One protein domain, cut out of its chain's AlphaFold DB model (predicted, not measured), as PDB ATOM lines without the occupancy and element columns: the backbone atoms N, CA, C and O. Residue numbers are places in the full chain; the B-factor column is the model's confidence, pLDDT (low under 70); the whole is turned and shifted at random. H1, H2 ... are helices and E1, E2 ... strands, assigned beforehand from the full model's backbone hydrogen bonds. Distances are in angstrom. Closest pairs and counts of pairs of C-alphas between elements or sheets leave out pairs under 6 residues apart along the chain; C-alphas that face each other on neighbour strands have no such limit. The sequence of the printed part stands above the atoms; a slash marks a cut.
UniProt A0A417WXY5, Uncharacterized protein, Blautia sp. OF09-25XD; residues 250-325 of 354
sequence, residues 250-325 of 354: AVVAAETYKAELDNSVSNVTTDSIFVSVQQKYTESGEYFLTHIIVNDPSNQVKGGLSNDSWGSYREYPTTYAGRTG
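This is residues 250 to 325 of the 354 residues of an uncharacterized protein of Blautia sp. OF09-25XD (UniProt A0A417WXY5). A long, narrow hairpin of two strands, E2 and E3, is widened to a sheet of three by the short strand E1 beside E2, and two short helices, H1 and H2, pack on one face of this sheet; the hairpin's tip, residues 281 to 286, sticks out free. From the other end of the hairpin the printed part runs through the small helix H3 into a long arm with no named element, residues 301 to 316, that leads to H4, away from the sheet. The printed part has 76 residues, with four named helices and three named strands in the order H1 H2 E1 E2 E3 H3 H4; the sheet, in the order E1 E2 E3, is antiparallel, and the class is mixed, helices and strands. The whole is loose, with a radius of gyration of the C-alphas of 15.5 A, and flat, spanning 42 by 36 by 16 A.

H1 is residues 250 to 256, 9.8 A long, beginning with C-alpha 250 at (5.945, -1.029, 27.851). H2 is residues 258 to 262. E1 is residues 266 to 270, 14.0 A long. E2, residues 273 to 282, is 28.4 A long and ends with C-alpha 282 at (-18.772, 5.558, 14.296). E3, residues 285 to 294, is 29.1 A long. H3 is residues 297 to 300. H4, residues 317 to 324, is 10.3 A long and ends with C-alpha 324 at (-9.055, -11.463, 41.446).

The strands E1 E2 E3 form a meander, each strand the antiparallel neighbour of the one before. E1 and E2 are a hairpin at 162 degrees, with N 275 and O 268 2.7 A apart, within hydrogen-bond range. E2 and E3 are a hairpin at 164 degrees, with N 278 and O 289 2.8 A apart, within hydrogen-bond range. H1 is on the sheet over E2 at a height over the sheet of 8.3 A and stands up from it, at 46 degrees; the closest C-alphas of H1 and E2 are those of Ala 250 and Phe 274, 5.0 A. H2 is on the same face, at a height over the sheet of 8.6 A; its closest C-alpha pair with E2 is Leu 261 and Ser 276, 5.9 A. H1 and H2 are close but not clearly touching, with the C-alphas of Ala 254 and Leu 261 7.6 A apart. H3 is not on the sheet. H4 is apart from E3 and from H3, among others. In H1, H2 and H4 every O i to N i+4 pair is within hydrogen-bond range; H3 is too short for such a pair.

The two C-alphas farthest apart are those of Ala 259 and Gly 311, 42.7 A. The printed part has no cut. The link from H3 to H4 is long, with 16 residues. The mean pLDDT of the printed part is 81.0, and it is under 70 at residues 297 to 302 and 310 to 312.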
ATOM      1  N   ALA A 250       6.890  -2.010  27.319       88.94
ATOM      2  CA  ALA A 250       5.945  -1.029  27.851       88.94
ATOM      3  C   ALA A 250       6.508   0.406  27.870       88.94
ATOM      4  O   ALA A 250       5.789   1.342  27.527       88.94
ATOM      5  N   VAL A 251       7.789   0.590  28.219       91.38
ATOM      6  CA  VAL A 251       8.447   1.911  28.188       91.38
ATOM      7  C   VAL A 251       8.593   2.406  26.747       91.38
ATOM      8  O   VAL A 251       8.215   3.537  26.451       91.38
ATOM      9  N   VAL A 252       9.040   1.542  25.827       91.75
ATOM     10  CA  VAL A 252       9.129   1.870  24.392       91.75
ATOM     11  C   VAL A 252       7.757   2.247  23.826       91.75
ATOM     12  O   VAL A 252       7.642   3.204  23.061       91.75
ATOM     13  N   ALA A 253       6.701   1.537  24.228       90.69
ATOM     14  CA  ALA A 253       5.333   1.859  23.845       90.69
ATOM     15  C   ALA A 253       4.885   3.231  24.364       90.69
ATOM     16  O   ALA A 253       4.318   4.009  23.601       90.69
ATOM     17  N   ALA A 254       5.166   3.548  25.630       91.06
ATOM     18  CA  ALA A 254       4.808   4.837  26.215       91.06
ATOM     19  C   ALA A 254       5.460   6.016  25.473       91.06
ATOM     20  O   ALA A 254       4.813   7.038  25.249       91.06
ATOM     21  N   GLU A 255       6.712   5.858  25.038       90.75
ATOM     22  CA  GLU A 255       7.415   6.854  24.225       90.75
ATOM     23  C   GLU A 255       6.848   6.943  22.801       90.75
ATOM     24  O   GLU A 255       6.566   8.035  22.305       90.75
ATOM     25  N   THR A 256       6.638   5.794  22.155       93.00
ATOM     26  CA  THR A 256       6.174   5.704  20.759       93.00
ATOM     27  C   THR A 256       4.751   6.239  20.594       93.00
ATOM     28  O   THR A 256       4.452   6.948  19.634       93.00
ATOM     29  N   TYR A 257       3.864   5.926  21.541       92.50
ATOM     30  CA  TYR A 257       2.438   6.250  21.494       92.50
ATOM     31  C   TYR A 257       2.071   7.432  22.399       92.50
ATOM     32  O   TYR A 257       0.936   7.538  22.863       92.50
ATOM     33  N   LYS A 258       2.999   8.367  22.631       93.31
ATOM     34  CA  LYS A 258       2.773   9.536  23.497       93.31
ATOM     35  C   LYS A 258       1.540  10.357  23.105       93.31
ATOM     36  O   LYS A 258       0.712  10.669  23.951       93.31
ATOM     37  N   ALA A 259       1.345  10.598  21.808       92.69
ATOM     38  CA  ALA A 259       0.153  11.291  21.313       92.69
ATOM     39  C   ALA A 259      -1.147  10.505  21.568       92.69
ATOM     40  O   ALA A 259      -2.213  11.098  21.709       92.69
ATOM     41  N   GLU A 260      -1.089   9.172  21.620       90.94
ATOM     42  CA  GLU A 260      -2.239   8.352  21.998       90.94
ATOM     43  C   GLU A 260      -2.544   8.517  23.490       90.94
ATOM     44  O   GLU A 260      -3.698   8.739  23.851       90.94
ATOM     45  N   LEU A 261      -1.522   8.476  24.349       90.94
ATOM     46  CA  LEU A 261      -1.672   8.704  25.788       90.94
ATOM     47  C   LEU A 261      -2.298  10.070  26.082       90.94
ATOM     48  O   LEU A 261      -3.293  10.128  26.805       90.94
ATOM     49  N   ASP A 262      -1.791  11.132  25.454       91.12
ATOM     50  CA  ASP A 262      -2.274  12.506  25.642       91.12
ATOM     51  C   ASP A 262      -3.759  12.674  25.268       91.12
ATOM     52  O   ASP A 262      -4.461  13.501  25.844       91.12
ATOM     53  N   ASN A 263      -4.256  11.870  24.318       89.25
ATOM     54  CA  ASN A 263      -5.643  11.915  23.835       89.25
ATOM     55  C   ASN A 263      -6.538  10.800  24.406       89.25
ATOM     56  O   ASN A 263      -7.683  10.639  23.980       89.25
ATOM     57  N   SER A 264      -6.021   9.984  25.323       89.50
ATOM     58  CA  SER A 264      -6.767   8.864  25.897       89.50
ATOM     59  C   SER A 264      -7.811   9.332  26.915       89.50
ATOM     60  O   SER A 264      -7.595  10.281  27.665       89.50
ATOM     61  N   VAL A 265      -8.952   8.639  26.981       91.56
ATOM     62  CA  VAL A 265      -9.947   8.847  28.051       91.56
ATOM     63  C   VAL A 265      -9.524   8.194  29.368       91.56
ATOM     64  O   VAL A 265     -10.058   8.519  30.425       91.56
ATOM     65  N   SER A 266      -8.586   7.249  29.305       85.38
ATOM     66  CA  SER A 266      -7.932   6.616  30.448       85.38
ATOM     67  C   SER A 266      -6.633   5.958  29.984       85.38
ATOM     68  O   SER A 266      -6.576   5.430  28.871       85.38
ATOM     69  N   ASN A 267      -5.600   5.960  30.823       88.56
ATOM     70  CA  ASN A 267      -4.343   5.272  30.554       88.56
ATOM     71  C   ASN A 267      -3.677   4.780  31.843       88.56
ATOM     72  O   ASN A 267      -3.954   5.276  32.935       88.56
ATOM     73  N   VAL A 268      -2.810   3.778  31.701       86.50
ATOM     74  CA  VAL A 268      -1.931   3.264  32.757       86.50
ATOM     75  C   VAL A 268      -0.576   2.963  32.132       86.50
ATOM     76  O   VAL A 268      -0.480   2.110  31.255       86.50
ATOM     77  N   THR A 269       0.479   3.618  32.603       87.25
ATOM     78  CA  THR A 269       1.849   3.375  32.135       87.25
ATOM     79  C   THR A 269       2.776   3.109  33.310       87.25
ATOM     80  O   THR A 269       2.874   3.912  34.232       87.25
ATOM     81  N   THR A 270       3.469   1.978  33.265       87.75
ATOM     82  CA  THR A 270       4.539   1.589  34.195       87.75
ATOM     83  C   THR A 270       5.657   0.912  33.404       87.75
ATOM     84  O   THR A 270       5.461   0.571  32.237       87.75
ATOM     85  N   ASP A 271       6.765   0.564  34.059       86.44
ATOM     86  CA  ASP A 271       7.835  -0.254  33.473       86.44
ATOM     87  C   ASP A 271       7.338  -1.563  32.848       86.44
ATOM     88  O   ASP A 271       8.023  -2.110  31.992       86.44
ATOM     89  N   SER A 272       6.198  -2.099  33.292       85.12
ATOM     90  CA  SER A 272       5.744  -3.462  32.982       85.12
ATOM     91  C   SER A 272       4.456  -3.557  32.171       85.12
ATOM     92  O   SER A 272       4.138  -4.637  31.665       85.12
ATOM     93  N   ILE A 273       3.720  -2.452  32.070       85.12
ATOM     94  CA  ILE A 273       2.444  -2.383  31.370       85.12
ATOM     95  C   ILE A 273       2.232  -0.983  30.802       85.12
ATOM     96  O   ILE A 273       2.453   0.014  31.487       85.12
ATOM     97  N   PHE A 274       1.776  -0.940  29.560       89.38
ATOM     98  CA  PHE A 274       1.245   0.229  28.884       89.38
ATOM     99  C   PHE A 274      -0.215  -0.065  28.533       89.38
ATOM    100  O   PHE A 274      -0.513  -1.108  27.951       89.38
ATOM    101  N   VAL A 275      -1.118   0.835  28.907       87.31
ATOM    102  CA  VAL A 275      -2.539   0.799  28.563       87.31
ATOM    103  C   VAL A 275      -2.978   2.189  28.143       87.31
ATOM    104  O   VAL A 275      -2.793   3.139  28.898       87.31
ATOM    105  N   SER A 276      -3.647   2.295  27.004       89.88
ATOM    106  CA  SER A 276      -4.376   3.491  26.578       89.88
ATOM    107  C   SER A 276      -5.789   3.107  26.153       89.88
ATOM    108  O   SER A 276      -6.008   2.079  25.516       89.88
ATOM    109  N   VAL A 277      -6.767   3.934  26.518       84.88
ATOM    110  CA  VAL A 277      -8.174   3.779  26.140       84.88
ATOM    111  C   VAL A 277      -8.590   4.992  25.325       84.88
ATOM    112  O   VAL A 277      -8.546   6.122  25.801       84.88
ATOM    113  N   GLN A 278      -9.021   4.762  24.094       87.62
ATOM    114  CA  GLN A 278      -9.503   5.782  23.172       87.62
ATOM    115  C   GLN A 278     -11.013   5.646  23.011       87.62
ATOM    116  O   GLN A 278     -11.501   4.575  22.660       87.62
ATOM    117  N   GLN A 279     -11.762   6.728  23.198       85.19
ATOM    118  CA  GLN A 279     -13.182   6.763  22.849       85.19
ATOM    119  C   GLN A 279     -13.322   7.073  21.354       85.19
ATOM    120  O   GLN A 279     -12.726   8.028  20.851       85.19
ATOM    121  N   LYS A 280     -14.071   6.248  20.621       82.81
ATOM    122  CA  LYS A 280     -14.300   6.389  19.181       82.81
ATOM    123  C   LYS A 280     -15.797   6.408  18.891       82.81
ATOM    124  O   LYS A 280     -16.573   5.671  19.492       82.81
ATOM    125  N   TYR A 281     -16.171   7.239  17.925       84.94
ATOM    126  CA  TYR A 281     -17.539   7.377  17.444       84.94
ATOM    127  C   TYR A 281     -17.594   6.935  15.984       84.94
ATOM    128  O   TYR A 281     -16.844   7.451  15.154       84.94
ATOM    129  N   THR A 282     -18.475   5.990  15.667       81.81
ATOM    130  CA  THR A 282     -18.772   5.558  14.296       81.81
ATOM    131  C   THR A 282     -20.264   5.662  14.010       81.81
ATOM    132  O   THR A 282     -21.081   5.825  14.912       81.81
ATOM    133  N   GLU A 283     -20.643   5.529  12.736       83.75
ATOM    134  CA  GLU A 283     -22.056   5.483  12.314       83.75
ATOM    135  C   GLU A 283     -22.848   4.364  13.015       83.75
ATOM    136  O   GLU A 283     -24.056   4.465  13.206       83.75
ATOM    137  N   SER A 284     -22.152   3.305  13.429       78.25
ATOM    138  CA  SER A 284     -22.673   2.139  14.140       78.25
ATOM    139  C   SER A 284     -22.716   2.280  15.671       78.25
ATOM    140  O   SER A 284     -23.207   1.367  16.333       78.25
ATOM    141  N   GLY A 285     -22.234   3.392  16.238       80.94
ATOM    142  CA  GLY A 285     -22.280   3.668  17.675       80.94
ATOM    143  C   GLY A 285     -20.952   4.137  18.272       80.94
ATOM    144  O   GLY A 285     -19.984   4.430  17.575       80.94
ATOM    145  N   GLU A 286     -20.926   4.226  19.596       79.75
ATOM    146  CA  GLU A 286     -19.752   4.601  20.384       79.75
ATOM    147  C   GLU A 286     -19.035   3.346  20.897       79.75
ATOM    148  O   GLU A 286     -19.681   2.410  21.375       79.75
ATOM    149  N   TYR A 287     -17.702   3.319  20.823       75.81
ATOM    150  CA  TYR A 287     -16.896   2.250  21.410       75.81
ATOM    151  C   TYR A 287     -15.587   2.766  22.006       75.81
ATOM    152  O   TYR A 287     -15.065   3.813  21.625       75.81
ATOM    153  N   PHE A 288     -15.029   1.981  22.927       77.19
ATOM    154  CA  PHE A 288     -13.703   2.204  23.490       77.19
ATOM    155  C   PHE A 288     -12.701   1.249  22.844       77.19
ATOM    156  O   PHE A 288     -12.909   0.037  22.821       77.19
ATOM    157  N   LEU A 289     -11.617   1.802  22.312       79.75
ATOM    158  CA  LEU A 289     -10.475   1.059  21.804       79.75
ATOM    159  C   LEU A 289      -9.388   1.049  22.876       79.75
ATOM    160  O   LEU A 289      -8.878   2.108  23.230       79.75
ATOM    161  N   THR A 290      -9.029  -0.136  23.364       81.94
ATOM    162  CA  THR A 290      -7.970  -0.304  24.362       81.94
ATOM    163  C   THR A 290      -6.731  -0.909  23.718       81.94
ATOM    164  O   THR A 290      -6.811  -1.983  23.122       81.94
ATOM    165  N   HIS A 291      -5.588  -0.252  23.874       83.12
ATOM    166  CA  HIS A 291      -4.282  -0.751  23.463       83.12
ATOM    167  C   HIS A 291      -3.509  -1.164  24.716       83.12
ATOM    168  O   HIS A 291      -3.395  -0.377  25.652       83.12
ATOM    169  N   ILE A 292      -3.043  -2.416  24.767       84.06
ATOM    170  CA  ILE A 292      -2.341  -2.986  25.924       84.06
ATOM    171  C   ILE A 292      -1.021  -3.592  25.460       84.06
ATOM    172  O   ILE A 292      -1.020  -4.465  24.592       84.06
ATOM    173  N   ILE A 293       0.080  -3.183  26.086       83.44
ATOM    174  CA  ILE A 293       1.400  -3.797  25.931       83.44
ATOM    175  C   ILE A 293       1.889  -4.229  27.311       83.44
ATOM    176  O   ILE A 293       1.842  -3.466  28.273       83.44
ATOM    177  N   VAL A 294       2.341  -5.475  27.405       82.12
ATOM    178  CA  VAL A 294       2.842  -6.110  28.628       82.12
ATOM    179  C   VAL A 294       4.204  -6.725  28.337       82.12
ATOM    180  O   VAL A 294       4.403  -7.296  27.266       82.12
ATOM    181  N   ASN A 295       5.145  -6.615  29.272       74.75
ATOM    182  CA  ASN A 295       6.493  -7.153  29.057       74.75
ATOM    183  C   ASN A 295       6.557  -8.676  29.188       74.75
ATOM    184  O   ASN A 295       7.344  -9.318  28.497       74.75
ATOM    185  N   ASP A 296       5.773  -9.244  30.106       73.06
ATOM    186  CA  ASP A 296       5.722 -10.679  30.365       73.06
ATOM    187  C   ASP A 296       4.263 -11.162  30.414       73.06
ATOM    188  O   ASP A 296       3.637 -11.209  31.481       73.06
ATOM    189  N   PRO A 297       3.698 -11.585  29.270       67.25
ATOM    190  CA  PRO A 297       2.322 -12.055  29.228       67.25
ATOM    191  C   PRO A 297       2.104 -13.325  30.063       67.25
ATOM    192  O   PRO A 297       0.972 -13.563  30.479       67.25
ATOM    193  N   SER A 298       3.150 -14.116  30.353       66.88
ATOM    194  CA  SER A 298       3.013 -15.408  31.042       66.88
ATOM    195  C   SER A 298       2.530 -15.273  32.487       66.88
ATOM    196  O   SER A 298       1.800 -16.133  32.980       66.88
ATOM    197  N   ASN A 299       2.873 -14.160  33.138       63.62
ATOM    198  CA  ASN A 299       2.442 -13.846  34.498       63.62
ATOM    199  C   ASN A 299       1.403 -12.716  34.559       63.62
ATOM    200  O   ASN A 299       0.692 -12.603  35.564       63.62
ATOM    201  N   GLN A 300       1.300 -11.893  33.508       63.66
ATOM    202  CA  GLN A 300       0.477 -10.678  33.494       63.66
ATOM    203  C   GLN A 300      -0.883 -10.852  32.804       63.66
ATOM    204  O   GLN A 300      -1.823 -10.138  33.149       63.66
ATOM    205  N   VAL A 301      -1.032 -11.808  31.877       68.94
ATOM    206  CA  VAL A 301      -2.310 -12.100  31.210       68.94
ATOM    207  C   VAL A 301      -2.839 -13.437  31.709       68.94
ATOM    208  O   VAL A 301      -2.254 -14.489  31.463       68.94
ATOM    209  N   LYS A 302      -3.970 -13.405  32.419       68.75
ATOM    210  CA  LYS A 302      -4.612 -14.605  32.962       68.75
ATOM    211  C   LYS A 302      -6.024 -14.738  32.412       68.75
ATOM    212  O   LYS A 302      -6.806 -13.794  32.456       68.75
ATOM    213  N   GLY A 303      -6.339 -15.929  31.912       72.19
ATOM    214  CA  GLY A 303      -7.717 -16.350  31.688       72.19
ATOM    215  C   GLY A 303      -8.305 -16.922  32.975       72.19
ATOM    216  O   GLY A 303      -7.587 -17.507  33.788       72.19
ATOM    217  N   GLY A 304      -9.614 -16.783  33.155       71.44
ATOM    218  CA  GLY A 304     -10.331 -17.365  34.282       71.44
ATOM    219  C   GLY A 304     -11.720 -17.832  33.882       71.44
ATOM    220  O   GLY A 304     -12.309 -17.326  32.928       71.44
ATOM    221  N   LEU A 305     -12.231 -18.815  34.617       73.44
ATOM    222  CA  LEU A 305     -13.622 -19.244  34.509       73.44
ATOM    223  C   LEU A 305     -14.497 -18.357  35.394       73.44
ATOM    224  O   LEU A 305     -14.033 -17.861  36.425       73.44
ATOM    225  N   SER A 306     -15.771 -18.201  35.029       75.31
ATOM    226  CA  SER A 306     -16.748 -17.579  35.926       75.31
ATOM    227  C   SER A 306     -16.772 -18.337  37.254       75.31
ATOM    228  O   SER A 306     -16.942 -19.557  37.270       75.31
ATOM    229  N   ASN A 307     -16.560 -17.621  38.358       78.44
ATOM    230  CA  ASN A 307     -16.485 -18.176  39.713       78.44
ATOM    231  C   ASN A 307     -15.525 -19.380  39.846       78.44
ATOM    232  O   ASN A 307     -15.796 -20.305  40.608       78.44
ATOM    233  N   ASP A 308     -14.444 -19.400  39.058       82.06
ATOM    234  CA  ASP A 308     -13.445 -20.480  38.994       82.06
ATOM    235  C   ASP A 308     -14.037 -21.877  38.702       82.06
ATOM    236  O   ASP A 308     -13.447 -22.903  39.042       82.06
ATOM    237  N   SER A 309     -15.204 -21.932  38.047       77.88
ATOM    238  CA  SER A 309     -15.935 -23.172  37.777       77.88
ATOM    239  C   SER A 309     -16.538 -23.208  36.369       77.88
ATOM    240  O   SER A 309     -17.127 -22.237  35.886       77.88
ATOM    241  N   TRP A 310     -16.394 -24.352  35.695       67.06
ATOM    242  CA  TRP A 310     -16.895 -24.561  34.336       67.06
ATOM    243  C   TRP A 310     -18.417 -24.726  34.325       67.06
ATOM    244  O   TRP A 310     -18.955 -25.578  35.029       67.06
ATOM    245  N   GLY A 311     -19.117 -23.934  33.506       63.28
ATOM    246  CA  GLY A 311     -20.582 -23.976  33.415       63.28
ATOM    247  C   GLY A 311     -21.309 -23.401  34.638       63.28
ATOM    248  O   GLY A 311     -22.488 -23.690  34.841       63.28
ATOM    249  N   SER A 312     -20.614 -22.617  35.467       64.31
ATOM    250  CA  SER A 312     -21.213 -21.922  36.608       64.31
ATOM    251  C   SER A 312     -22.042 -20.701  36.174       64.31
ATOM    252  O   SER A 312     -22.094 -20.341  34.994       64.31
ATOM    253  N   TYR A 313     -22.706 -20.053  37.138       71.69
ATOM    254  CA  TYR A 313     -23.416 -18.802  36.882       71.69
ATOM    255  C   TYR A 313     -22.473 -17.731  36.336       71.69
ATOM    256  O   TYR A 313     -21.330 -17.589  36.773       71.69
ATOM    257  N   ARG A 314     -23.005 -16.947  35.399       71.50
ATOM    258  CA  ARG A 314     -22.295 -15.857  34.738       71.50
ATOM    259  C   ARG A 314     -21.672 -14.897  35.753       71.50
ATOM    260  O   ARG A 314     -22.357 -14.392  36.640       71.50
ATOM    261  N   GLU A 315     -20.397 -14.585  35.545       75.19
ATOM    262  CA  GLU A 315     -19.665 -13.554  36.281       75.19
ATOM    263  C   GLU A 315     -19.419 -12.348  35.358       75.19
ATOM    264  O   GLU A 315     -18.995 -12.508  34.211       75.19
ATOM    265  N   TYR A 316     -19.722 -11.132  35.827       75.25
ATOM    266  CA  TYR A 316     -19.395  -9.914  35.080       75.25
ATOM    267  C   TYR A 316     -17.890  -9.619  35.175       75.25
ATOM    268  O   TYR A 316     -17.306  -9.859  36.233       75.25
ATOM    269  N   PRO A 317     -17.260  -9.027  34.139       72.69
ATOM    270  CA  PRO A 317     -15.848  -8.635  34.187       72.69
ATOM    271  C   PRO A 317     -15.482  -7.782  35.409       72.69
ATOM    272  O   PRO A 317     -14.429  -7.982  36.001       72.69
ATOM    273  N   THR A 318     -16.369  -6.882  35.843       70.62
ATOM    274  CA  THR A 318     -16.181  -6.061  37.051       70.62
ATOM    275  C   THR A 318     -16.180  -6.888  38.337       70.62
ATOM    276  O   THR A 318     -15.390  -6.625  39.241       70.62
ATOM    277  N   THR A 319     -17.031  -7.913  38.420       79.12
ATOM    278  CA  THR A 319     -17.072  -8.858  39.546       79.12
ATOM    279  C   THR A 319     -15.816  -9.726  39.577       79.12
ATOM    280  O   THR A 319     -15.192  -9.849  40.628       79.12
ATOM    281  N   TYR A 320     -15.397 -10.242  38.416       78.12
ATOM    282  CA  TYR A 320     -14.155 -11.003  38.276       78.12
ATOM    283  C   TYR A 320     -12.933 -10.165  38.677       78.12
ATOM    284  O   TYR A 320     -12.096 -10.628  39.452       78.12
ATOM    285  N   ALA A 321     -12.849  -8.915  38.208       74.50
ATOM    286  CA  ALA A 321     -11.779  -7.985  38.563       74.50
ATOM    287  C   ALA A 321     -11.728  -7.732  40.076       74.50
ATOM    288  O   ALA A 321     -10.667  -7.847  40.682       74.50
ATOM    289  N   GLY A 322     -12.880  -7.475  40.709       79.75
ATOM    290  CA  GLY A 322     -12.966  -7.284  42.160       79.75
ATOM    291  C   GLY A 322     -12.545  -8.519  42.964       79.75
ATOM    292  O   GLY A 322     -11.907  -8.386  44.005       79.75
ATOM    293  N   ARG A 323     -12.858  -9.722  42.471       85.00
ATOM    294  CA  ARG A 323     -12.483 -10.992  43.110       85.00
ATOM    295  C   ARG A 323     -10.998 -11.319  42.963       85.00
ATOM    296  O   ARG A 323     -10.398 -11.853  43.890       85.00
ATOM    297  N   THR A 324     -10.424 -11.047  41.796       79.12
ATOM    298  CA  THR A 324      -9.055 -11.463  41.446       79.12
ATOM    299  C   THR A 324      -8.008 -10.374  41.654       79.12
ATOM    300  O   THR A 324      -6.814 -10.668  41.625       79.12
ATOM    301  N   GLY A 325      -8.431  -9.127  41.860       76.94
ATOM    302  CA  GLY A 325      -7.540  -7.969  41.899       76.94
ATOM    303  C   GLY A 325      -6.955  -7.611  40.528       76.94
ATOM    304  O   GLY A 325      -5.923  -6.947  40.467       76.94
TER     305      GLY A 325